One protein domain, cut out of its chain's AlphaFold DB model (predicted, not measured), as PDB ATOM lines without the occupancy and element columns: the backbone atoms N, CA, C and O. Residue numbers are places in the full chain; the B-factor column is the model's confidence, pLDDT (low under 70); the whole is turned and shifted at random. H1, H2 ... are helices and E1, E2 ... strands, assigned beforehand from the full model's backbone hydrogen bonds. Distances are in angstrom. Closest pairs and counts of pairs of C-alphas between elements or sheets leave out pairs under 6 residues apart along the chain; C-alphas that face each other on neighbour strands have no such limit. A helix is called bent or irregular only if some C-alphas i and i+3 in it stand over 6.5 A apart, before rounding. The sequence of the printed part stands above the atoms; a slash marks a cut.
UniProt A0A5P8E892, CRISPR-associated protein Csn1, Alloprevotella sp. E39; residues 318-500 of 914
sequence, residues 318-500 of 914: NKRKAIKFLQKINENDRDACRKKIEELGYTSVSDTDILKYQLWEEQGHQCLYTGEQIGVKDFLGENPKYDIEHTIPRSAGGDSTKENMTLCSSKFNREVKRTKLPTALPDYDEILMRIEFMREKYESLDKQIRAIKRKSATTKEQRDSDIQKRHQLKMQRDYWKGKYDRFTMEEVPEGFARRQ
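What this domain is: This is residues 318 to 500 of the 914 residues of the protein "CRISPR-associated protein Csn1" of Alloprevotella sp. E39 (UniProt A0A5P8E892). A long helical hairpin, H5 and H6, reaches out from a small mixed head, and a third long helix, H1, makes a V with H6, meeting it near the beginnings of both and spreading from it toward the head. The head holds the short strand hairpin E1 and E2 with H2 packed on it, the small helices H3 and H4, and long loops; H1 meets this head through H2. The printed part has 183 residues, with seven named helices and two named strands in the order H1 H2 H3 E1 E2 H4 H5 H6 H7; the sheet E1 - E2 is antiparallel and the class is mostly helix. The whole is compact, with a radius of gyration of the C-alphas of 18.6 A and spans of 60 by 42 by 30 A.

Where its parts are: H1, residues 318 to 343, begins at C-alpha 318 (157.543, 202.454, 149.373) and is 37.2 A long. H2 is residues 351 to 362, 16.5 A, and H3 is residues 377 to 380. E1, residues 386 to 390, and E2, residues 405 to 409, precede H4, residues 410 to 417. H5, residues 428 to 451, is 33.7 A long; it is irregular, with C-alphas 434 and 437 7.3 A apart, and has a kink of 44 degrees near residue 435. H6, residues 460 to 487, is 41.0 A long and ends at C-alpha 487 (140.710, 176.197, 142.599). H7 is residues 496 to 499.

How they stand to each other: With residues 318 to 326 alone, H1 touches residues 464 to 472 of H6, at a steep tilt of 57 degrees, the same way; the closest C-alphas are those of Asn 318 and Gln 468, 5.1 A. With residues 334 to 341 alone, H1 touches residues 354 to 358 of H2, about perpendicular at 81 degrees; the closest C-alphas are those of Cys 337 and Ile 354, 6.0 A. The closest C-alphas of H2 and E2 are those of Leu 359 and Leu 407, 5.9 A. H2 and H3 are close but not clearly touching, closest at the C-alphas of Asp 353 and Leu 380, 6.9 A. E1 and E2 form an antiparallel hairpin, with N 389 and O 406 at 2.8 A and N 387 and O 408 at 3.0 A. The closest C-alphas of E1 and H4 are those of Tyr 386 and Ser 410, 5.1 A. H5 and H6, a helical hairpin, touch at a shallow tilt of 14 degrees, opposite ways; the closest C-alphas are those of Tyr 442 and Arg 477, 4.8 A. H7 is apart from H6. Every O i to N i+4 pair is within hydrogen-bond range in H1, H2 and H6, but 3 of 4 in H4 and 17 of 20 in H5; H3 and H7 are too short for such a pair.

The domain as a whole: The C-alphas of Asn 383 and Ala 457, the two farthest apart, are 60.8 A from each other. Residues 327 to 332 of H1 and residues 456 to 461 stand free. The links H2 to H3 and E1 to E2, 14 residues each, are long. The printed part has no cut. The pLDDT is under 70 at residues 453 to 458, 494 to 495 and 497 to 500.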
ATOM      1  N   ASN A 318     158.631 202.932 148.527       84.38
ATOM      2  CA  ASN A 318     157.543 202.454 149.373       84.38
ATOM      3  C   ASN A 318     157.226 200.982 149.084       84.38
ATOM      4  O   ASN A 318     157.158 200.177 150.014       84.38
ATOM      5  N   LYS A 319     157.138 200.582 147.812       81.06
ATOM      6  CA  LYS A 319     156.959 199.173 147.431       81.06
ATOM      7  C   LYS A 319     158.156 198.308 147.849       81.06
ATOM      8  O   LYS A 319     157.950 197.200 148.335       81.06
ATOM      9  N   ARG A 320     159.398 198.809 147.766       81.00
ATOM     10  CA  ARG A 320     160.591 198.107 148.292       81.00
ATOM     11  C   ARG A 320     160.531 197.904 149.805       81.00
ATOM     12  O   ARG A 320     160.839 196.811 150.271       81.00
ATOM     13  N   LYS A 321     160.109 198.923 150.565       85.38
ATOM     14  CA  LYS A 321     159.880 198.797 152.014       85.38
ATOM     15  C   LYS A 321     158.793 197.766 152.322       85.38
ATOM     16  O   LYS A 321     159.006 196.919 153.181       85.38
ATOM     17  N   ALA A 322     157.684 197.783 151.582       87.69
ATOM     18  CA  ALA A 322     156.609 196.803 151.723       87.69
ATOM     19  C   ALA A 322     157.082 195.366 151.434       87.69
ATOM     20  O   ALA A 322     156.783 194.463 152.208       87.69
ATOM     21  N   ILE A 323     157.866 195.155 150.369       84.56
ATOM     22  CA  ILE A 323     158.449 193.842 150.041       84.56
ATOM     23  C   ILE A 323     159.404 193.383 151.141       84.56
ATOM     24  O   ILE A 323     159.296 192.250 151.589       84.56
ATOM     25  N   LYS A 324     160.307 194.255 151.607       87.62
ATOM     26  CA  LYS A 324     161.243 193.926 152.694       87.62
ATOM     27  C   LYS A 324     160.501 193.553 153.979       87.62
ATOM     28  O   LYS A 324     160.905 192.631 154.676       87.62
ATOM     29  N   PHE A 325     159.420 194.267 154.283       88.94
ATOM     30  CA  PHE A 325     158.564 193.970 155.424       88.94
ATOM     31  C   PHE A 325     157.923 192.582 155.303       88.94
ATOM     32  O   PHE A 325     158.037 191.791 156.232       88.94
ATOM     33  N   LEU A 326     157.333 192.248 154.150       86.12
ATOM     34  CA  LEU A 326     156.763 190.915 153.923       86.12
ATOM     35  C   LEU A 326     157.825 189.810 153.894       86.12
ATOM     36  O   LEU A 326     157.579 188.732 154.413       86.12
ATOM     37  N   GLN A 327     159.013 190.067 153.339       86.69
ATOM     38  CA  GLN A 327     160.134 189.124 153.395       86.69
ATOM     39  C   GLN A 327     160.527 188.824 154.837       86.69
ATOM     40  O   GLN A 327     160.660 187.659 155.181       86.69
ATOM     41  N   LYS A 328     160.617 189.854 155.686       90.38
ATOM     42  CA  LYS A 328     160.894 189.681 157.113       90.38
ATOM     43  C   LYS A 328     159.782 188.910 157.827       90.38
ATOM     44  O   LYS A 328     160.081 188.073 158.665       90.38
ATOM     45  N   ILE A 329     158.514 189.171 157.501       89.12
ATOM     46  CA  ILE A 329     157.390 188.386 158.038       89.12
ATOM     47  C   ILE A 329     157.525 186.921 157.629       89.12
ATOM     48  O   ILE A 329     157.422 186.057 158.486       89.12
ATOM     49  N   ASN A 330     157.803 186.644 156.356       86.62
ATOM     50  CA  ASN A 330     157.954 185.278 155.863       86.62
ATOM     51  C   ASN A 330     159.177 184.573 156.467       86.62
ATOM     52  O   ASN A 330     159.114 183.382 156.731       86.62
ATOM     53  N   GLU A 331     160.290 185.284 156.666       87.75
ATOM     54  CA  GLU A 331     161.478 184.761 157.355       87.75
ATOM     55  C   GLU A 331     161.140 184.407 158.807       87.75
ATOM     56  O   GLU A 331     161.374 183.278 159.222       87.75
ATOM     57  N   ASN A 332     160.486 185.320 159.530       90.94
ATOM     58  CA  ASN A 332     160.035 185.075 160.899       90.94
ATOM     59  C   ASN A 332     159.039 183.907 160.991       90.94
ATOM     60  O   ASN A 332     159.118 183.124 161.930       90.94
ATOM     61  N   ASP A 333     158.104 183.798 160.044       89.62
ATOM     62  CA  ASP A 333     157.126 182.708 159.969       89.62
ATOM     63  C   ASP A 333     157.822 181.361 159.730       89.62
ATOM     64  O   ASP A 333     157.588 180.403 160.458       89.62
ATOM     65  N   ARG A 334     158.777 181.305 158.792       90.19
ATOM     66  CA  ARG A 334     159.598 180.106 158.558       90.19
ATOM     67  C   ARG A 334     160.415 179.714 159.783       90.19
ATOM     68  O   ARG A 334     160.480 178.530 160.099       90.19
ATOM     69  N   ASP A 335     161.029 180.680 160.461       88.88
ATOM     70  CA  ASP A 335     161.810 180.424 161.672       88.88
ATOM     71  C   ASP A 335     160.916 179.972 162.834       88.88
ATOM     72  O   ASP A 335     161.310 179.094 163.600       88.88
ATOM     73  N   ALA A 336     159.699 180.513 162.949       91.69
ATOM     74  CA  ALA A 336     158.710 180.059 163.922       91.69
ATOM     75  C   ALA A 336     158.238 178.628 163.626       91.69
ATOM     76  O   ALA A 336     158.200 177.807 164.538       91.69
ATOM     77  N   CYS A 337     157.942 178.301 162.363       91.56
ATOM     78  CA  CYS A 337     157.630 176.932 161.949       91.56
ATOM     79  C   CYS A 337     158.793 175.982 162.244       91.56
ATOM     80  O   CYS A 337     158.561 174.920 162.808       91.56
ATOM     81  N   ARG A 338     160.037 176.368 161.924       91.31
ATOM     82  CA  ARG A 338     161.222 175.552 162.225       91.31
ATOM     83  C   ARG A 338     161.309 175.239 163.719       91.31
ATOM     84  O   ARG A 338     161.396 174.072 164.069       91.31
ATOM     85  N   LYS A 339     161.201 176.255 164.579       91.31
ATOM     86  CA  LYS A 339     161.226 176.069 166.038       91.31
ATOM     87  C   LYS A 339     160.116 175.146 166.527       91.31
ATOM     88  O   LYS A 339     160.391 174.237 167.293       91.31
ATOM     89  N   LYS A 340     158.885 175.328 166.039       92.44
ATOM     90  CA  LYS A 340     157.767 174.434 166.377       92.44
ATOM     91  C   LYS A 340     158.042 172.988 165.949       92.44
ATOM     92  O   LYS A 340     157.706 172.068 166.680       92.44
ATOM     93  N   ILE A 341     158.639 172.770 164.776       90.38
ATOM     94  CA  ILE A 341     159.008 171.427 164.301       90.38
ATOM     95  C   ILE A 341     160.096 170.814 165.200       90.38
ATOM     96  O   ILE A 341     159.985 169.652 165.588       90.38
ATOM     97  N   GLU A 342     161.107 171.600 165.575       89.94
ATOM     98  CA  GLU A 342     162.177 171.187 166.494       89.94
ATOM     99  C   GLU A 342     161.628 170.844 167.893       89.94
ATOM    100  O   GLU A 342     161.986 169.811 168.456       89.94
ATOM    101  N   GLU A 343     160.698 171.647 168.422       90.44
ATOM    102  CA  GLU A 343     159.995 171.406 169.695       90.44
ATOM    103  C   GLU A 343     159.170 170.109 169.684       90.44
ATOM    104  O   GLU A 343     159.005 169.470 170.722       90.44
ATOM    105  N   LEU A 344     158.686 169.686 168.513       87.75
ATOM    106  CA  LEU A 344     157.972 168.419 168.327       87.75
ATOM    107  C   LEU A 344     158.911 167.201 168.225       87.75
ATOM    108  O   LEU A 344     158.428 166.080 168.059       87.75
ATOM    109  N   GLY A 345     160.228 167.402 168.348       85.38
ATOM    110  CA  GLY A 345     161.238 166.341 168.399       85.38
ATOM    111  C   GLY A 345     161.925 166.026 167.066       85.38
ATOM    112  O   GLY A 345     162.678 165.058 166.992       85.38
ATOM    113  N   TYR A 346     161.701 166.823 166.017       84.69
ATOM    114  CA  TYR A 346     162.320 166.622 164.701       84.69
ATOM    115  C   TYR A 346     163.584 167.484 164.550       84.69
ATOM    116  O   TYR A 346     163.506 168.706 164.491       84.69
ATOM    117  N   THR A 347     164.764 166.861 164.466       75.38
ATOM    118  CA  THR A 347     166.067 167.563 164.512       75.38
ATOM    119  C   THR A 347     166.684 167.881 163.146       75.38
ATOM    120  O   THR A 347     167.531 168.766 163.050       75.38
ATOM    121  N   SER A 348     166.261 167.205 162.074       76.75
ATOM    122  CA  SER A 348     166.771 167.407 160.709       76.75
ATOM    123  C   SER A 348     165.706 168.049 159.814       76.75
ATOM    124  O   SER A 348     165.153 167.399 158.930       76.75
ATOM    125  N   VAL A 349     165.393 169.323 160.063       81.06
ATOM    126  CA  VAL A 349     164.288 170.034 159.396       81.06
ATOM    127  C   VAL A 349     164.711 170.565 158.025       81.06
ATOM    128  O   VAL A 349     165.520 171.493 157.929       81.06
ATOM    129  N   SER A 350     164.125 170.026 156.954       85.25
ATOM    130  CA  SER A 350     164.353 170.520 155.592       85.25
ATOM    131  C   SER A 350     163.498 171.753 155.260       85.25
ATOM    132  O   SER A 350     162.471 172.031 155.886       85.25
ATOM    133  N   ASP A 351     163.876 172.497 154.216       82.94
ATOM    134  CA  ASP A 351     163.065 173.616 153.709       82.94
ATOM    135  C   ASP A 351     161.671 173.166 153.220       82.94
ATOM    136  O   ASP A 351     160.725 173.965 153.256       82.94
ATOM    137  N   THR A 352     161.548 171.903 152.793       86.56
ATOM    138  CA  THR A 352     160.292 171.250 152.394       86.56
ATOM    139  C   THR A 352     159.400 170.996 153.605       86.56
ATOM    140  O   THR A 352     158.208 171.287 153.542       86.56
ATOM    141  N   ASP A 353     159.965 170.536 154.722       90.38
ATOM    142  CA  ASP A 353     159.218 170.281 155.964       90.38
ATOM    143  C   ASP A 353     158.612 171.570 156.516       90.38
ATOM    144  O   ASP A 353     157.431 171.619 156.866       90.38
ATOM    145  N   ILE A 354     159.391 172.656 156.479       91.19
ATOM    146  CA  ILE A 354     158.912 173.997 156.831       91.19
ATOM    147  C   ILE A 354     157.747 174.400 155.918       91.19
ATOM    148  O   ILE A 354     156.740 174.908 156.404       91.19
ATOM    149  N   LEU A 355     157.849 174.170 154.604       92.44
ATOM    150  CA  LEU A 355     156.776 174.508 153.665       92.44
ATOM    151  C   LEU A 355     155.503 173.683 153.916       92.44
ATOM    152  O   LEU A 355     154.413 174.257 153.905       92.44
ATOM    153  N   LYS A 356     155.624 172.376 154.179       94.69
ATOM    154  CA  LYS A 356     154.487 171.513 154.545       94.69
ATOM    155  C   LYS A 356     153.786 172.034 155.795       94.69
ATOM    156  O   LYS A 356     152.571 172.203 155.782       94.69
ATOM    157  N   TYR A 357     154.556 172.386 156.823       95.06
ATOM    158  CA  TYR A 357     154.022 172.955 158.059       95.06
ATOM    159  C   TYR A 357     153.322 174.304 157.824       95.06
ATOM    160  O   TYR A 357     152.230 174.541 158.337       95.06
ATOM    161  N   GLN A 358     153.900 175.178 156.992       94.81
ATOM    162  CA  GLN A 358     153.271 176.449 156.616       94.81
ATOM    163  C   GLN A 358     151.942 176.247 155.875       94.81
ATOM    164  O   GLN A 358     151.011 177.021 156.084       94.81
ATOM    165  N   LEU A 359     151.849 175.256 154.982       95.81
ATOM    166  CA  LEU A 359     150.611 174.931 154.264       95.81
ATOM    167  C   LEU A 359     149.564 174.303 155.195       95.81
ATOM    168  O   LEU A 359     148.386 174.632 155.082       95.81
ATOM    169  N   TRP A 360     149.998 173.467 156.140       96.19
ATOM    170  CA  TRP A 360     149.149 172.862 157.166       96.19
ATOM    171  C   TRP A 360     148.456 173.917 158.042       96.19
ATOM    172  O   TRP A 360     147.228 173.924 158.133       96.19
ATOM    173  N   GLU A 361     149.220 174.861 158.607       95.25
ATOM    174  CA  GLU A 361     148.677 175.991 159.385       95.25
ATOM    175  C   GLU A 361     147.745 176.868 158.529       95.25
ATOM    176  O   GLU A 361     146.682 177.303 158.972       95.25
ATOM    177  N   GLU A 362     148.112 177.110 157.267       94.81
ATOM    178  CA  GLU A 362     147.341 177.960 156.355       94.81
ATOM    179  C   GLU A 362     145.945 177.402 156.029       94.81
ATOM    180  O   GLU A 362     145.012 178.185 155.816       94.81
ATOM    181  N   GLN A 363     145.819 176.074 155.983       95.19
ATOM    182  CA  GLN A 363     144.601 175.336 155.638       95.19
ATOM    183  C   GLN A 363     143.715 175.012 156.848       95.19
ATOM    184  O   GLN A 363     142.715 174.317 156.691       95.19
ATOM    185  N   GLY A 364     144.070 175.484 158.048       94.88
ATOM    186  CA  GLY A 364     143.323 175.159 159.266       94.88
ATOM    187  C   GLY A 364     143.425 173.681 159.643       94.88
ATOM    188  O   GLY A 364     142.455 173.108 160.126       94.88
ATOM    189  N   HIS A 365     144.586 173.069 159.377       95.94
ATOM    190  CA  HIS A 365     144.924 171.683 159.727       95.94
ATOM    191  C   HIS A 365     144.083 170.611 159.016       95.94
ATOM    192  O   HIS A 365     144.137 169.442 159.382       95.94
ATOM    193  N   GLN A 366     143.361 170.979 157.954       95.88
ATOM    194  CA  GLN A 366     142.495 170.084 157.186       95.88
ATOM    195  C   GLN A 366     142.949 169.961 155.720       95.88
ATOM    196  O   GLN A 366     143.486 170.898 155.114       95.88
ATOM    197  N   CYS A 367     142.705 168.796 155.121       96.19
ATOM    198  CA  CYS A 367     142.854 168.582 153.686       96.19
ATOM    199  C   CYS A 367     141.735 169.305 152.924       96.19
ATOM    200  O   CYS A 367     140.556 169.017 153.124       96.19
ATOM    201  N   LEU A 368     142.093 170.210 152.008       95.88
ATOM    202  CA  LEU A 368     141.105 170.981 151.238       95.88
ATOM    203  C   LEU A 368     140.299 170.121 150.253       95.88
ATOM    204  O   LEU A 368     139.180 170.485 149.908       95.88
ATOM    205  N   TYR A 369     140.853 168.984 149.822       95.06
ATOM    206  CA  TYR A 369     140.191 168.077 148.888       95.06
ATOM    207  C   TYR A 369     139.292 167.060 149.589       95.06
ATOM    208  O   TYR A 369     138.145 166.904 149.195       95.06
ATOM    209  N   THR A 370     139.796 166.393 150.634       93.44
ATOM    210  CA  THR A 370     139.088 165.278 151.292       93.44
ATOM    211  C   THR A 370     138.331 165.686 152.552       93.44
ATOM    212  O   THR A 370     137.476 164.945 153.018       93.44
ATOM    213  N   GLY A 371     138.643 166.841 153.144       92.62
ATOM    214  CA  GLY A 371     138.081 167.248 154.433       92.62
ATOM    215  C   GLY A 371     138.648 166.494 155.640       92.62
ATOM    216  O   GLY A 371     138.218 166.733 156.767       92.62
ATOM    217  N   GLU A 372     139.624 165.610 155.457       95.12
ATOM    218  CA  GLU A 372     140.251 164.897 156.570       95.12
ATOM    219  C   GLU A 372     141.143 165.830 157.399       95.12
ATOM    220  O   GLU A 372     141.817 166.715 156.864       95.12
ATOM    221  N   GLN A 373     141.154 165.624 158.718       96.19
ATOM    222  CA  GLN A 373     142.082 166.304 159.620       96.19
ATOM    223  C   GLN A 373     143.498 165.760 159.412       96.19
ATOM    224  O   GLN A 373     143.703 164.550 159.312       96.19
ATOM    225  N   ILE A 374     144.474 166.661 159.355       95.69
ATOM    226  CA  ILE A 374     145.881 166.345 159.121       95.69
ATOM    227  C   ILE A 374     146.629 166.540 160.439       95.69
ATOM    228  O   ILE A 374     146.687 167.652 160.963       95.69
ATOM    229  N   GLY A 375     147.240 165.485 160.971       92.75
ATOM    230  CA  GLY A 375     148.177 165.587 162.086       92.75
ATOM    231  C   GLY A 375     149.604 165.857 161.607       92.75
ATOM    232  O   GLY A 375     149.988 165.499 160.495       92.75
ATOM    233  N   VAL A 376     150.447 166.429 162.473       91.62
ATOM    234  CA  VAL A 376     151.860 166.703 162.137       91.62
ATOM    235  C   VAL A 376     152.625 165.424 161.761       91.62
ATOM    236  O   VAL A 376     153.407 165.406 160.808       91.62
ATOM    237  N   LYS A 377     152.346 164.315 162.458       89.62
ATOM    238  CA  LYS A 377     152.947 163.002 162.170       89.62
ATOM    239  C   LYS A 377     152.568 162.461 160.788       89.62
ATOM    240  O   LYS A 377     153.326 161.671 160.237       89.62
ATOM    241  N   ASP A 378     151.452 162.902 160.207       89.94
ATOM    242  CA  ASP A 378     150.985 162.395 158.917       89.94
ATOM    243  C   ASP A 378     151.774 162.955 157.722       89.94
ATOM    244  O   ASP A 378     151.632 162.442 156.613       89.94
ATOM    245  N   PHE A 379     152.619 163.977 157.917       91.31
ATOM    246  CA  PHE A 379     153.484 164.527 156.861       91.31
ATOM    247  C   PHE A 379     154.960 164.698 157.250       91.31
ATOM    248  O   PHE A 379     155.781 164.852 156.344       91.31
ATOM    249  N   LEU A 380     155.299 164.655 158.549       89.25
ATOM    250  CA  LEU A 380     156.683 164.643 159.060       89.25
ATOM    251  C   LEU A 380     157.116 163.299 159.670       89.25
ATOM    252  O   LEU A 380     158.280 163.138 160.022       89.25
ATOM    253  N   GLY A 381     156.199 162.345 159.854       83.31
ATOM    254  CA  GLY A 381     156.526 161.022 160.392       83.31
ATOM    255  C   GLY A 381     157.241 160.113 159.389       83.31
ATOM    256  O   GLY A 381     157.416 160.460 158.226       83.31
ATOM    257  N   GLU A 382     157.601 158.908 159.839       79.50
ATOM    258  CA  GLU A 382     158.339 157.910 159.042       79.50
ATOM    259  C   GLU A 382     157.590 157.465 157.772       79.50
ATOM    260  O   GLU A 382     158.216 157.135 156.770       79.50
ATOM    261  N   ASN A 383     156.252 157.510 157.793       83.00
ATOM    262  CA  ASN A 383     155.384 157.137 156.674       83.00
ATOM    263  C   ASN A 383     154.417 158.285 156.325       83.00
ATOM    264  O   ASN A 383     153.245 158.239 156.716       83.00
ATOM    265  N   PRO A 384     154.882 159.335 155.621       87.19
ATOM    266  CA  PRO A 384     154.068 160.510 155.336       87.19
ATOM    267  C   PRO A 384     152.926 160.169 154.366       87.19
ATOM    268  O   PRO A 384     153.138 159.786 153.215       87.19
ATOM    269  N   LYS A 385     151.690 160.349 154.834       92.25
ATOM    270  CA  LYS A 385     150.450 160.167 154.064       92.25
ATOM    271  C   LYS A 385     150.055 161.422 153.291       92.25
ATOM    272  O   LYS A 385     149.319 161.312 152.312       92.25
ATOM    273  N   TYR A 386     150.542 162.589 153.709       94.50
ATOM    274  CA  TYR A 386     150.254 163.875 153.080       94.50
ATOM    275  C   TYR A 386     151.523 164.504 152.514       94.50
ATOM    276  O   TYR A 386     152.597 164.457 153.122       94.50
ATOM    277  N   ASP A 387     151.386 165.119 151.347       91.75
ATOM    278  CA  ASP A 387     152.484 165.771 150.650       91.75
ATOM    279  C   ASP A 387     152.003 167.023 149.907       91.75
ATOM    280  O   ASP A 387     150.806 167.326 149.853       91.75
ATOM    281  N   ILE A 388     152.956 167.787 149.375       93.19
ATOM    282  CA  ILE A 388     152.670 169.008 148.625       93.19
ATOM    283  C   ILE A 388     151.989 168.646 147.300       93.19
ATOM    284  O   ILE A 388     152.519 167.896 146.479       93.19
ATOM    285  N   GLU A 389     150.826 169.242 147.082       92.00
ATOM    286  CA  GLU A 389     149.971 169.091 145.914       92.00
ATOM    287  C   GLU A 389     149.932 170.397 145.114       92.00
ATOM    288  O   GLU A 389     149.920 171.486 145.689       92.00
ATOM    289  N   HIS A 390     149.938 170.279 143.782       92.38
ATOM    290  CA  HIS A 390     149.867 171.404 142.850       92.38
ATOM    291  C   HIS A 390     148.446 171.568 142.314       92.38
ATOM    292  O   HIS A 390     148.073 170.812 141.420       92.38
ATOM    293  N   THR A 391     147.690 172.560 142.799       93.50
ATOM    294  CA  THR A 391     146.252 172.731 142.502       93.50
ATOM    295  C   THR A 391     145.964 172.644 141.007       93.50
ATOM    296  O   THR A 391     145.199 171.790 140.561       93.50
ATOM    297  N   ILE A 392     146.671 173.451 140.215       90.25
ATOM    298  CA  ILE A 392     146.797 173.240 138.775       90.25
ATOM    299  C   ILE A 392     147.976 172.285 138.555       90.25
ATOM    300  O   ILE A 392     149.104 172.639 138.930       90.25
ATOM    301  N   PRO A 393     147.751 171.109 137.938       86.88
ATOM    302  CA  PRO A 393     148.811 170.152 137.637       86.88
ATOM    303  C   PRO A 393     149.942 170.785 136.827       86.88
ATOM    304  O   PRO A 393     149.709 171.620 135.946       86.88
ATOM    305  N   ARG A 394     151.184 170.362 137.080       81.94
ATOM    306  CA  ARG A 394     152.341 170.882 136.331       81.94
ATOM    307  C   ARG A 394     152.277 170.478 134.856       81.94
ATOM    308  O   ARG A 394     152.657 171.266 133.994       81.94
ATOM    309  N   SER A 395     151.717 169.303 134.569       78.62
ATOM    310  CA  SER A 395     151.408 168.814 133.218       78.62
ATOM    311  C   SER A 395     150.428 169.718 132.457       78.62
ATOM    312  O   SER A 395     150.553 169.869 131.245       78.62
ATOM    313  N   ALA A 396     149.529 170.411 133.163       77.00
ATOM    314  CA  ALA A 396     148.623 171.414 132.599       77.00
ATOM    315  C   ALA A 396     149.202 172.847 132.627       77.00
ATOM    316  O   ALA A 396     148.542 173.800 132.221       77.00
ATOM    317  N   GLY A 397     150.444 173.032 133.091       75.94
ATOM    318  CA  GLY A 397     151.127 174.327 133.140       75.94
ATOM    319  C   GLY A 397     151.054 175.066 134.481       75.94
ATOM    320  O   GLY A 397     151.344 176.266 134.521       75.94
ATOM    321  N   GLY A 398     150.671 174.387 135.565       82.31
ATOM    322  CA  GLY A 398     150.762 174.921 136.925       82.31
ATOM    323  C   GLY A 398     152.209 175.161 137.368       82.31
ATOM    324  O   GLY A 398     153.100 174.370 137.067       82.31
ATOM    325  N   ASP A 399     152.446 176.259 138.091       79.50
ATOM    326  CA  ASP A 399     153.777 176.633 138.582       79.50
ATOM    327  C   ASP A 399     154.069 176.066 139.981       79.50
ATOM    328  O   ASP A 399     153.183 175.553 140.666       79.50
ATOM    329  N   SER A 400     155.321 176.180 140.430       81.19
ATOM    330  CA  SER A 400     155.720 175.798 141.794       81.19
ATOM    331  C   SER A 400     155.684 176.960 142.798       81.19
ATOM    332  O   SER A 400     156.521 177.032 143.704       81.19
ATOM    333  N   THR A 401     154.763 177.913 142.636       85.25
ATOM    334  CA  THR A 401     154.567 178.973 143.633       85.25
ATOM    335  C   THR A 401     153.666 178.495 144.768       85.25
ATOM    336  O   THR A 401     152.799 177.650 144.570       85.25
ATOM    337  N   LYS A 402     153.822 179.083 145.963       88.69
ATOM    338  CA  LYS A 402     152.985 178.745 147.128       88.69
ATOM    339  C   LYS A 402     151.482 178.949 146.850       88.69
ATOM    340  O   LYS A 402     150.654 178.257 147.423       88.69
ATOM    341  N   GLU A 403     151.128 179.858 145.937       91.25
ATOM    342  CA  GLU A 403     149.736 180.085 145.528       91.25
ATOM    343  C   GLU A 403     149.119 178.905 144.760       91.25
ATOM    344  O   GLU A 403     147.900 178.785 144.730       91.25
ATOM    345  N   ASN A 404     149.937 178.060 144.128       92.62
ATOM    346  CA  ASN A 404     149.502 176.836 143.453       92.62
ATOM    347  C   ASN A 404     149.746 175.585 144.314       92.62
ATOM    348  O   ASN A 404     149.624 174.480 143.807       92.62
ATOM    349  N   MET A 405     150.151 175.738 145.579       94.38
ATOM    350  CA  MET A 405     150.519 174.619 146.449       94.38
ATOM    351  C   MET A 405     149.557 174.462 147.622       94.38
ATOM    352  O   MET A 405     149.203 175.433 148.302       94.38
ATOM    353  N   THR A 406     149.200 173.215 147.911       95.38
ATOM    354  CA  THR A 406     148.445 172.813 149.102       95.38
ATOM    355  C   THR A 406     149.049 171.561 149.728       95.38
ATOM    356  O   THR A 406     149.878 170.896 149.116       95.38
ATOM    357  N   LEU A 407     148.688 171.264 150.972       96.31
ATOM    358  CA  LEU A 407     148.976 169.983 151.605       96.31
ATOM    359  C   LEU A 407     147.753 169.075 151.425       96.31
ATOM    360  O   LEU A 407     146.656 169.427 151.870       96.31
ATOM    361  N   CYS A 408     147.941 167.932 150.767       94.81
ATOM    362  CA  CYS A 408     146.870 166.994 150.425       94.81
ATOM    363  C   CYS A 408     147.316 165.545 150.652       94.81
ATOM    364  O   CYS A 408     148.508 165.238 150.629       94.81
ATOM    365  N   SER A 409     146.345 164.649 150.850       93.38
ATOM    366  CA  SER A 409     146.576 163.205 150.880       93.38
ATOM    367  C   SER A 409     147.286 162.766 149.598       93.38
ATOM    368  O   SER A 409     146.790 162.985 148.487       93.38
ATOM    369  N   SER A 410     148.448 162.131 149.754       89.88
ATOM    370  CA  SER A 410     149.248 161.590 148.654       89.88
ATOM    371  C   SER A 410     148.453 160.565 147.852       89.88
ATOM    372  O   SER A 410     148.564 160.529 146.629       89.88
ATOM    373  N   LYS A 411     147.618 159.770 148.533       89.94
ATOM    374  CA  LYS A 411     146.738 158.784 147.902       89.94
ATOM    375  C   LYS A 411     145.689 159.468 147.028       89.94
ATOM    376  O   LYS A 411     145.598 159.165 145.844       89.94
ATOM    377  N   PHE A 412     144.963 160.442 147.582       90.62
ATOM    378  CA  PHE A 412     143.951 161.189 146.829       90.62
ATOM    379  C   PHE A 412     144.556 161.890 145.607       90.62
ATOM    380  O   PHE A 412     144.011 161.812 144.504       90.62
ATOM    381  N   ASN A 413     145.716 162.529 145.786       88.50
ATOM    382  CA  ASN A 413     146.408 163.221 144.707       88.50
ATOM    383  C   ASN A 413     146.799 162.265 143.561       88.50
ATOM    384  O   ASN A 413     146.588 162.588 142.393       88.50
ATOM    385  N   ARG A 414     147.321 161.074 143.885       84.00
ATOM    386  CA  ARG A 414     147.784 160.080 142.898       84.00
ATOM    387  C   ARG A 414     146.653 159.301 142.234       84.00
ATOM    388  O   ARG A 414     146.710 159.042 141.039       84.00
ATOM    389  N   GLU A 415     145.630 158.919 142.990       86.44
ATOM    390  CA  GLU A 415     144.591 158.009 142.499       86.44
ATOM    391  C   GLU A 415     143.399 158.753 141.895       86.44
ATOM    392  O   GLU A 415     142.907 158.343 140.843       86.44
ATOM    393  N   VAL A 416     142.966 159.855 142.520       87.75
ATOM    394  CA  VAL A 416     141.704 160.545 142.196       87.75
ATOM    395  C   VAL A 416     141.949 161.826 141.406       87.75
ATOM    396  O   VAL A 416     141.425 161.979 140.299       87.75
ATOM    397  N   LYS A 417     142.749 162.743 141.968       89.00
ATOM    398  CA  LYS A 417     142.951 164.081 141.401       89.00
ATOM    399  C   LYS A 417     143.799 164.041 140.135       89.00
ATOM    400  O   LYS A 417     143.368 164.562 139.110       89.00
ATOM    401  N   ARG A 418     144.956 163.370 140.165       86.31
ATOM    402  CA  ARG A 418     145.853 163.197 139.008       86.31
ATOM    403  C   ARG A 418     146.080 164.535 138.275       86.31
ATOM    404  O   ARG A 418     146.465 165.531 138.883       86.31
ATOM    405  N   THR A 419     145.785 164.560 136.977       84.19
ATOM    406  CA  THR A 419     145.873 165.710 136.069       84.19
ATOM    407  C   THR A 419     144.575 166.522 135.980       84.19
ATOM    408  O   THR A 419     144.484 167.442 135.167       84.19
ATOM    409  N   LYS A 420     143.554 166.208 136.787       89.69
ATOM    410  CA  LYS A 420     142.278 166.933 136.789       89.69
ATOM    411  C   LYS A 420     142.411 168.256 137.537       89.69
ATOM    412  O   LYS A 420     143.144 168.361 138.522       89.69
ATOM    413  N   LEU A 421     141.666 169.259 137.086       92.06
ATOM    414  CA  LEU A 421     141.431 170.475 137.862       92.06
ATOM    415  C   LEU A 421     140.430 170.198 138.989       92.06
ATOM    416  O   LEU A 421     139.622 169.276 138.853       92.06
ATOM    417  N   PRO A 422     140.425 170.996 140.073       93.94
ATOM    418  CA  PRO A 422     139.453 170.819 141.151       93.94
ATOM    419  C   PRO A 422     137.995 170.875 140.671       93.94
ATOM    420  O   PRO A 422     137.183 170.081 141.129       93.94
ATOM    421  N   THR A 423     137.692 171.735 139.695       93.25
ATOM    422  CA  THR A 423     136.379 171.866 139.028       93.25
ATOM    423  C   THR A 423     135.908 170.600 138.312       93.25
ATOM    424  O   THR A 423     134.713 170.418 138.115       93.25
ATOM    425  N   ALA A 424     136.831 169.717 137.926       92.31
ATOM    426  CA  ALA A 424     136.536 168.453 137.254       92.31
ATOM    427  C   ALA A 424     136.407 167.265 138.231       92.31
ATOM    428  O   ALA A 424     136.318 166.112 137.794       92.31
ATOM    429  N   LEU A 425     136.460 167.513 139.545       92.44
ATOM    430  CA  LEU A 425     136.275 166.492 140.575       92.44
ATOM    431  C   LEU A 425     134.791 166.360 140.955       92.44
ATOM    432  O   LEU A 425     134.085 167.365 140.985       92.44
ATOM    433  N   PRO A 426     134.319 165.142 141.283       87.81
ATOM    434  CA  PRO A 426     132.923 164.923 141.666       87.81
ATOM    435  C   PRO A 426     132.531 165.687 142.940       87.81
ATOM    436  O   PRO A 426     131.428 166.212 143.014       87.81
ATOM    437  N   ASP A 427     133.455 165.832 143.895       89.12
ATOM    438  CA  ASP A 427     133.200 166.466 145.199       89.12
ATOM    439  C   ASP A 427     133.505 167.981 145.199       89.12
ATOM    440  O   ASP A 427     133.844 168.571 146.230       89.12
ATOM    441  N   TYR A 428     133.445 168.634 144.032       93.94
ATOM    442  CA  TYR A 428     133.858 170.033 143.877       93.94
ATOM    443  C   TYR A 428     133.051 171.009 144.748       93.94
ATOM    444  O   TYR A 428     133.632 171.953 145.285       93.94
ATOM    445  N   ASP A 429     131.758 170.762 144.965       92.88
ATOM    446  CA  ASP A 429     130.925 171.602 145.837       92.88
ATOM    447  C   ASP A 429     131.433 171.611 147.290       92.88
ATOM    448  O   ASP A 429     131.481 172.663 147.935       92.88
ATOM    449  N   GLU A 430     131.909 170.472 147.801       94.06
ATOM    450  CA  GLU A 430     132.512 170.401 149.134       94.06
ATOM    451  C   GLU A 430     133.873 171.105 149.184       94.06
ATOM    452  O   GLU A 430     134.191 171.799 150.156       94.06
ATOM    453  N   ILE A 431     134.679 170.958 148.126       94.25
ATOM    454  CA  ILE A 431     135.959 171.667 147.986       94.25
ATOM    455  C   ILE A 431     135.711 173.180 148.005       94.25
ATOM    456  O   ILE A 431     136.394 173.900 148.736       94.25
ATOM    457  N   LEU A 432     134.706 173.661 147.264       94.06
ATOM    458  CA  LEU A 432     134.294 175.064 147.237       94.06
ATOM    459  C   LEU A 432     133.943 175.590 148.632       94.06
ATOM    460  O   LEU A 432     134.383 176.681 149.001       94.06
ATOM    461  N   MET A 433     133.209 174.807 149.430       93.94
ATOM    462  CA  MET A 433     132.902 175.166 150.818       93.94
ATOM    463  C   MET A 433     134.169 175.274 151.676       93.94
ATOM    464  O   MET A 433     134.319 176.233 152.434       93.94
ATOM    465  N   ARG A 434     135.112 174.334 151.534       95.44
ATOM    466  CA  ARG A 434     136.365 174.312 152.314       95.44
ATOM    467  C   ARG A 434     137.318 175.451 151.953       95.44
ATOM    468  O   ARG A 434     138.065 175.896 152.818       95.44
ATOM    469  N   ILE A 435     137.303 175.953 150.716       96.00
ATOM    470  CA  ILE A 435     138.163 177.074 150.286       96.00
ATOM    471  C   ILE A 435     137.517 178.456 150.458       96.00
ATOM    472  O   ILE A 435     138.164 179.469 150.179       96.00
ATOM    473  N   GLU A 436     136.268 178.533 150.920       94.12
ATOM    474  CA  GLU A 436     135.510 179.786 151.057       94.12
ATOM    475  C   GLU A 436     136.249 180.832 151.910       94.12
ATOM    476  O   GLU A 436     136.251 182.022 151.584       94.12
ATOM    477  N   PHE A 437     136.989 180.400 152.938       95.31
ATOM    478  CA  PHE A 437     137.807 181.298 153.760       95.31
ATOM    479  C   PHE A 437     138.852 182.078 152.938       95.31
ATOM    480  O   PHE A 437     139.252 183.181 153.321       95.31
ATOM    481  N   MET A 438     139.329 181.531 151.811       96.00
ATOM    482  CA  MET A 438     140.260 182.227 150.916       96.00
ATOM    483  C   MET A 438     139.569 183.407 150.231       96.00
ATOM    484  O   MET A 438     140.173 184.480 150.117       96.00
ATOM    485  N   ARG A 439     138.298 183.227 149.831       93.50
ATOM    486  CA  ARG A 439     137.452 184.293 149.282       93.50
ATOM    487  C   ARG A 439     137.243 185.402 150.296       93.50
ATOM    488  O   ARG A 439     137.572 186.557 150.023       93.50
ATOM    489  N   GLU A 440     136.809 185.037 151.497       93.88
ATOM    490  CA  GLU A 440     136.582 185.988 152.587       93.88
ATOM    491  C   GLU A 440     137.848 186.795 152.921       93.88
ATOM    492  O   GLU A 440     137.793 188.019 153.102       93.88
ATOM    493  N   LYS A 441     139.019 186.140 152.924       95.12
ATOM    494  CA  LYS A 441     140.314 186.802 153.132       95.12
ATOM    495  C   LYS A 441     140.611 187.840 152.051       95.12
ATOM    496  O   LYS A 441     140.915 188.986 152.399       95.12
ATOM    497  N   TYR A 442     140.544 187.494 150.760       94.94
ATOM    498  CA  TYR A 442     140.896 188.466 149.716       94.94
ATOM    499  C   TYR A 442     139.861 189.593 149.595       94.94
ATOM    500  O   TYR A 442     140.253 190.734 149.341       94.94
ATOM    501  N   GLU A 443     138.572 189.326 149.827       91.31
ATOM    502  CA  GLU A 443     137.514 190.345 149.814       91.31
ATOM    503  C   GLU A 443     137.662 191.336 150.976       91.31
ATOM    504  O   GLU A 443     137.550 192.555 150.784       91.31
ATOM    505  N   SER A 444     137.996 190.833 152.170       94.00
ATOM    506  CA  SER A 444     138.335 191.660 153.332       94.00
ATOM    507  C   SER A 444     139.546 192.553 153.047       94.00
ATOM    508  O   SER A 444     139.513 193.761 153.306       94.00
ATOM    509  N   LEU A 445     140.601 191.999 152.443       95.06
ATOM    510  CA  LEU A 445     141.788 192.764 152.053       95.06
ATOM    511  C   LEU A 445     141.462 193.820 150.986       95.06
ATOM    512  O   LEU A 445     141.918 194.959 151.095       95.06
ATOM    513  N   ASP A 446     140.633 193.491 149.997       90.06
ATOM    514  CA  ASP A 446     140.148 194.431 148.983       90.06
ATOM    515  C   ASP A 446     139.368 195.598 149.621       90.06
ATOM    516  O   ASP A 446     139.592 196.763 149.265       90.06
ATOM    517  N   LYS A 447     138.522 195.323 150.623       89.12
ATOM    518  CA  LYS A 447     137.818 196.352 151.411       89.12
ATOM    519  C   LYS A 447     138.798 197.240 152.182       89.12
ATOM    520  O   LYS A 447     138.681 198.465 152.138       89.12
ATOM    521  N   GLN A 448     139.810 196.655 152.824       91.19
ATOM    522  CA  GLN A 448     140.863 197.417 153.505       91.19
ATOM    523  C   GLN A 448     141.656 198.299 152.527       91.19
ATOM    524  O   GLN A 448     141.930 199.461 152.827       91.19
ATOM    525  N   ILE A 449     141.978 197.797 151.329       89.81
ATOM    526  CA  ILE A 449     142.670 198.558 150.276       89.81
ATOM    527  C   ILE A 449     141.829 199.756 149.821       89.81
ATOM    528  O   ILE A 449     142.375 200.859 149.687       89.81
ATOM    529  N   ARG A 450     140.521 199.558 149.594       86.31
ATOM    530  CA  ARG A 450     139.581 200.630 149.221       86.31
ATOM    531  C   ARG A 450     139.419 201.666 150.334       86.31
ATOM    532  O   ARG A 450     139.368 202.863 150.042       86.31
ATOM    533  N   ALA A 451     139.425 201.233 151.596       85.12
ATOM    534  CA  ALA A 451     139.310 202.109 152.761       85.12
ATOM    535  C   ALA A 451     140.515 203.049 152.954       85.12
ATOM    536  O   ALA A 451     140.368 204.107 153.572       85.12
ATOM    537  N   ILE A 452     141.695 202.723 152.405       83.62
ATOM    538  CA  ILE A 452     142.868 203.610 152.439       83.62
ATOM    539  C   ILE A 452     142.596 204.836 151.553       83.62
ATOM    540  O   ILE A 452     142.859 204.833 150.346       83.62
ATOM    541  N   LYS A 453     142.078 205.912 152.150       69.69
ATOM    542  CA  LYS A 453     141.829 207.198 151.486       69.69
ATOM    543  C   LYS A 453     143.105 208.038 151.469       69.69
ATOM    544  O   LYS A 453     143.693 208.301 152.510       69.69
ATOM    545  N   ARG A 454     143.497 208.545 150.294       60.66
ATOM    546  CA  ARG A 454     144.506 209.616 150.213       60.66
ATOM    547  C   ARG A 454     143.860 210.914 150.705       60.66
ATOM    548  O   ARG A 454     143.085 211.511 149.962       60.66
ATOM    549  N   LYS A 455     144.142 211.332 151.940       57.44
ATOM    550  CA  LYS A 455     143.807 212.688 152.400       57.44
ATOM    551  C   LYS A 455     144.690 213.691 151.643       57.44
ATOM    552  O   LYS A 455     145.883 213.454 151.473       57.44
ATOM    553  N   SER A 456     144.110 214.786 151.148       52.34
ATOM    554  CA  SER A 456     144.836 215.777 150.336       52.34
ATOM    555  C   SER A 456     145.897 216.555 151.131       52.34
ATOM    556  O   SER A 456     146.879 216.991 150.539       52.34
ATOM    557  N   ALA A 457     145.781 216.626 152.461       49.91
ATOM    558  CA  ALA A 457     146.742 217.269 153.358       49.91
ATOM    559  C   ALA A 457     147.251 216.270 154.416       49.91
ATOM    560  O   ALA A 457     146.671 216.129 155.486       49.91
ATOM    561  N   THR A 458     148.308 215.526 154.092       58.09
ATOM    562  CA  THR A 458     149.025 214.639 155.025       58.09
ATOM    563  C   THR A 458     150.520 214.852 154.855       58.09
ATOM    564  O   THR A 458     150.972 215.164 153.750       58.09
ATOM    565  N   THR A 459     151.282 214.696 155.941       74.81
ATOM    566  CA  THR A 459     152.748 214.748 155.894       74.81
ATOM    567  C   THR A 459     153.287 213.682 154.942       74.81
ATOM    568  O   THR A 459     152.626 212.670 154.664       74.81
ATOM    569  N   LYS A 460     154.490 213.899 154.406       77.81
ATOM    570  CA  LYS A 460     155.134 212.956 153.483       77.81
ATOM    571  C   LYS A 460     155.266 211.569 154.117       77.81
ATOM    572  O   LYS A 460     154.999 210.569 153.459       77.81
ATOM    573  N   GLU A 461     155.593 211.525 155.400       81.56
ATOM    574  CA  GLU A 461     155.785 210.312 156.190       81.56
ATOM    575  C   GLU A 461     154.491 209.501 156.271       81.56
ATOM    576  O   GLU A 461     154.492 208.287 156.057       81.56
ATOM    577  N   GLN A 462     153.364 210.174 156.508       79.38
ATOM    578  CA  GLN A 462     152.067 209.515 156.608       79.38
ATOM    579  C   GLN A 462     151.561 209.052 155.237       79.38
ATOM    580  O   GLN A 462     151.050 207.940 155.117       79.38
ATOM    581  N   ARG A 463     151.801 209.842 154.178       79.12
ATOM    582  CA  ARG A 463     151.547 209.427 152.787       79.12
ATOM    583  C   ARG A 463     152.349 208.183 152.413       79.12
ATOM    584  O   ARG A 463     151.787 207.244 151.855       79.12
ATOM    585  N   ASP A 464     153.640 208.169 152.727       84.69
ATOM    586  CA  ASP A 464     154.524 207.036 152.458       84.69
ATOM    587  C   ASP A 464     154.077 205.790 153.230       84.69
ATOM    588  O   ASP A 464     154.030 204.703 152.653       84.69
ATOM    589  N   SER A 465     153.677 205.945 154.497       86.12
ATOM    590  CA  SER A 465     153.119 204.865 155.318       86.12
ATOM    591  C   SER A 465     151.838 204.273 154.714       86.12
ATOM    592  O   SER A 465     151.735 203.055 154.558       86.12
ATOM    593  N   ASP A 466     150.887 205.109 154.286       85.88
ATOM    594  CA  ASP A 466     149.643 204.648 153.653       85.88
ATOM    595  C   ASP A 466     149.903 203.917 152.328       85.88
ATOM    596  O   ASP A 466     149.269 202.900 152.025       85.88
ATOM    597  N   ILE A 467     150.857 204.410 151.530       85.19
ATOM    598  CA  ILE A 467     151.280 203.763 150.282       85.19
ATOM    599  C   ILE A 467     151.926 202.404 150.584       85.19
ATOM    600  O   ILE A 467     151.574 201.411 149.943       85.19
ATOM    601  N   GLN A 468     152.821 202.331 151.576       90.19
ATOM    602  CA  GLN A 468     153.452 201.082 152.016       90.19
ATOM    603  C   GLN A 468     152.406 200.067 152.489       90.19
ATOM    604  O   GLN A 468     152.395 198.940 151.986       90.19
ATOM    605  N   LYS A 469     151.477 200.475 153.364       90.69
ATOM    606  CA  LYS A 469     150.376 199.629 153.852       90.69
ATOM    607  C   LYS A 469     149.513 199.117 152.702       90.69
ATOM    608  O   LYS A 469     149.218 197.928 152.624       90.69
ATOM    609  N   ARG A 470     149.162 199.985 151.748       90.31
ATOM    610  CA  ARG A 470     148.413 199.580 150.552       90.31
ATOM    611  C   ARG A 470     149.167 198.534 149.726       90.31
ATOM    612  O   ARG A 470     148.538 197.604 149.233       90.31
ATOM    613  N   HIS A 471     150.482 198.670 149.550       92.12
ATOM    614  CA  HIS A 471     151.281 197.664 148.840       92.12
ATOM    615  C   HIS A 471     151.330 196.326 149.583       92.12
ATOM    616  O   HIS A 471     151.215 195.290 148.932       92.12
ATOM    617  N   GLN A 472     151.463 196.342 150.912       92.56
ATOM    618  CA  GLN A 472     151.432 195.132 151.743       92.56
ATOM    619  C   GLN A 472     150.103 194.385 151.582       92.56
ATOM    620  O   GLN A 472     150.109 193.210 151.223       92.56
ATOM    621  N   LEU A 473     148.978 195.092 151.746       93.75
ATOM    622  CA  LEU A 473     147.643 194.511 151.591       93.75
ATOM    623  C   LEU A 473     147.416 193.966 150.181       93.75
ATOM    624  O   LEU A 473     146.865 192.884 150.037       93.75
ATOM    625  N   LYS A 474     147.871 194.675 149.137       92.25
ATOM    626  CA  LYS A 474     147.771 194.189 147.753       92.25
ATOM    627  C   LYS A 474     148.501 192.867 147.551       92.25
ATOM    628  O   LYS A 474     147.920 191.967 146.971       92.25
ATOM    629  N   MET A 475     149.727 192.734 148.055       90.69
ATOM    630  CA  MET A 475     150.493 191.491 147.913       90.69
ATOM    631  C   MET A 475     149.832 190.319 148.649       90.69
ATOM    632  O   MET A 475     149.775 189.221 148.110       90.69
ATOM    633  N   GLN A 476     149.280 190.554 149.845       92.94
ATOM    634  CA  GLN A 476     148.504 189.534 150.562       92.94
ATOM    635  C   GLN A 476     147.208 189.179 149.821       92.94
ATOM    636  O   GLN A 476     146.852 188.010 149.720       92.94
ATOM    637  N   ARG A 477     146.513 190.184 149.277       94.81
ATOM    638  CA  ARG A 477     145.285 190.003 148.499       94.81
ATOM    639  C   ARG A 477     145.560 189.173 147.255       94.81
ATOM    640  O   ARG A 477     144.822 188.235 146.990       94.81
ATOM    641  N   ASP A 478     146.611 189.516 146.514       92.44
ATOM    642  CA  ASP A 478     147.011 188.825 145.287       92.44
ATOM    643  C   ASP A 478     147.334 187.347 145.564       92.44
ATOM    644  O   ASP A 478     146.887 186.496 144.803       92.44
ATOM    645  N   TYR A 479     147.987 187.038 146.692       92.75
ATOM    646  CA  TYR A 479     148.247 185.661 147.130       92.75
ATOM    647  C   TYR A 479     146.956 184.851 147.340       92.75
ATOM    648  O   TYR A 479     146.765 183.805 146.722       92.75
ATOM    649  N   TRP A 480     146.039 185.347 148.182       95.69
ATOM    650  CA  TRP A 480     144.791 184.638 148.504       95.69
ATOM    651  C   TRP A 480     143.856 184.519 147.308       95.69
ATOM    652  O   TRP A 480     143.288 183.455 147.067       95.69
ATOM    653  N   LYS A 481     143.731 185.602 146.538       94.38
ATOM    654  CA  LYS A 481     142.943 185.603 145.313       94.38
ATOM    655  C   LYS A 481     143.532 184.634 144.291       94.38
ATOM    656  O   LYS A 481     142.793 183.849 143.719       94.38
ATOM    657  N   GLY A 482     144.852 184.648 144.104       92.06
ATOM    658  CA  GLY A 482     145.533 183.725 143.204       92.06
ATOM    659  C   GLY A 482     145.304 182.266 143.590       92.06
ATOM    660  O   GLY A 482     145.118 181.435 142.706       92.06
ATOM    661  N   LYS A 483     145.290 181.938 144.885       94.50
ATOM    662  CA  LYS A 483     145.003 180.575 145.350       94.50
ATOM    663  C   LYS A 483     143.558 180.169 145.045       94.50
ATOM    664  O   LYS A 483     143.341 179.138 144.418       94.50
ATOM    665  N   TYR A 484     142.592 181.022 145.389       95.25
ATOM    666  CA  TYR A 484     141.173 180.792 145.096       95.25
ATOM    667  C   TYR A 484     140.898 180.652 143.588       95.25
ATOM    668  O   TYR A 484     140.296 179.670 143.169       95.25
ATOM    669  N   ASP A 485     141.419 181.571 142.766       92.94
ATOM    670  CA  ASP A 485     141.226 181.582 141.308       92.94
ATOM    671  C   ASP A 485     141.737 180.281 140.644       92.94
ATOM    672  O   ASP A 485     141.201 179.870 139.618       92.94
ATOM    673  N   ARG A 486     142.763 179.620 141.210       92.25
ATOM    674  CA  ARG A 486     143.284 178.328 140.716       92.25
ATOM    675  C   ARG A 486     142.385 177.145 141.076       92.25
ATOM    676  O   ARG A 486     142.300 176.205 140.293       92.25
ATOM    677  N   PHE A 487     141.708 177.198 142.223       94.94
ATOM    678  CA  PHE A 487     140.710 176.197 142.599       94.94
ATOM    679  C   PHE A 487     139.433 176.309 141.768       94.94
ATOM    680  O   PHE A 487     138.841 175.292 141.426       94.94
ATOM    681  N   THR A 488     139.028 177.531 141.418       93.31
ATOM    682  CA  THR A 488     137.801 177.789 140.651       93.31
ATOM    683  C   THR A 488     138.018 177.841 139.139       93.31
ATOM    684  O   THR A 488     137.189 178.380 138.411       93.31
ATOM    685  N   MET A 489     139.169 177.373 138.657       90.75
ATOM    686  CA  MET A 489     139.520 177.413 137.242       90.75
ATOM    687  C   MET A 489     138.847 176.260 136.498       90.75
ATOM    688  O   MET A 489     139.062 175.103 136.846       90.75
ATOM    689  N   GLU A 490     138.053 176.568 135.474       88.81
ATOM    690  CA  GLU A 490     137.377 175.559 134.639       88.81
ATOM    691  C   GLU A 490     138.305 174.999 133.557       88.81
ATOM    692  O   GLU A 490     138.336 173.797 133.319       88.81
ATOM    693  N   GLU A 491     139.129 175.857 132.954       86.50
ATOM    694  CA  GLU A 491     140.089 175.475 131.920       86.50
ATOM    695  C   GLU A 491     141.408 176.216 132.108       86.50
ATOM    696  O   GLU A 491     141.425 177.389 132.494       86.50
ATOM    697  N   VAL A 492     142.527 175.552 131.801       82.31
ATOM    698  CA  VAL A 492     143.849 176.183 131.838       82.31
ATOM    699  C   VAL A 492     144.133 176.841 130.487       82.31
ATOM    700  O   VAL A 492     144.353 176.142 129.499       82.31
ATOM    701  N   PRO A 493     144.162 178.182 130.398       75.88
ATOM    702  CA  PRO A 493     144.214 178.825 129.095       75.88
ATOM    703  C   PRO A 493     145.609 178.704 128.458       75.88
ATOM    704  O   PRO A 493     146.632 178.775 129.142       75.88
ATOM    705  N   GLU A 494     145.683 178.619 127.128       65.81
ATOM    706  CA  GLU A 494     146.924 178.313 126.397       65.81
ATOM    707  C   GLU A 494     148.131 179.182 126.821       65.81
ATOM    708  O   GLU A 494     148.039 180.400 127.008       65.81
ATOM    709  N   GLY A 495     149.293 178.561 127.041       62.59
ATOM    710  CA  GLY A 495     150.477 179.267 127.534       62.59
ATOM    711  C   GLY A 495     150.354 179.773 128.978       62.59
ATOM    712  O   GLY A 495     151.055 180.718 129.349       62.59
ATOM    713  N   PHE A 496     149.483 179.179 129.801       70.44
ATOM    714  CA  PHE A 496     149.336 179.496 131.224       70.44
ATOM    715  C   PHE A 496     150.672 179.471 131.972       70.44
ATOM    716  O   PHE A 496     151.012 180.472 132.598       70.44
ATOM    717  N   ALA A 497     151.484 178.422 131.794       64.44
ATOM    718  CA  ALA A 497     152.828 178.315 132.376       64.44
ATOM    719  C   ALA A 497     153.711 179.534 132.046       64.44
ATOM    720  O   ALA A 497     154.358 180.117 132.915       64.44
ATOM    721  N   ARG A 498     153.659 180.011 130.793       61.91
ATOM    722  CA  ARG A 498     154.380 181.217 130.344       61.91
ATOM    723  C   ARG A 498     153.818 182.496 130.966       61.91
ATOM    724  O   ARG A 498     154.536 183.490 131.083       61.91
ATOM    725  N   ARG A 499     152.546 182.514 131.374       63.88
ATOM    726  CA  ARG A 499     151.862 183.655 132.012       63.88
ATOM    727  C   ARG A 499     152.008 183.690 133.533       63.88
ATOM    728  O   ARG A 499     152.007 184.797 134.068       63.88
ATOM    729  N   GLN A 500     152.262 182.554 134.177       58.22
ATOM    730  CA  GLN A 500     152.489 182.449 135.620       58.22
ATOM    731  C   GLN A 500     153.743 183.206 136.111       58.22
ATOM    732  O   GLN A 500     154.652 183.533 135.336       58.22
TER     733      GLN A 500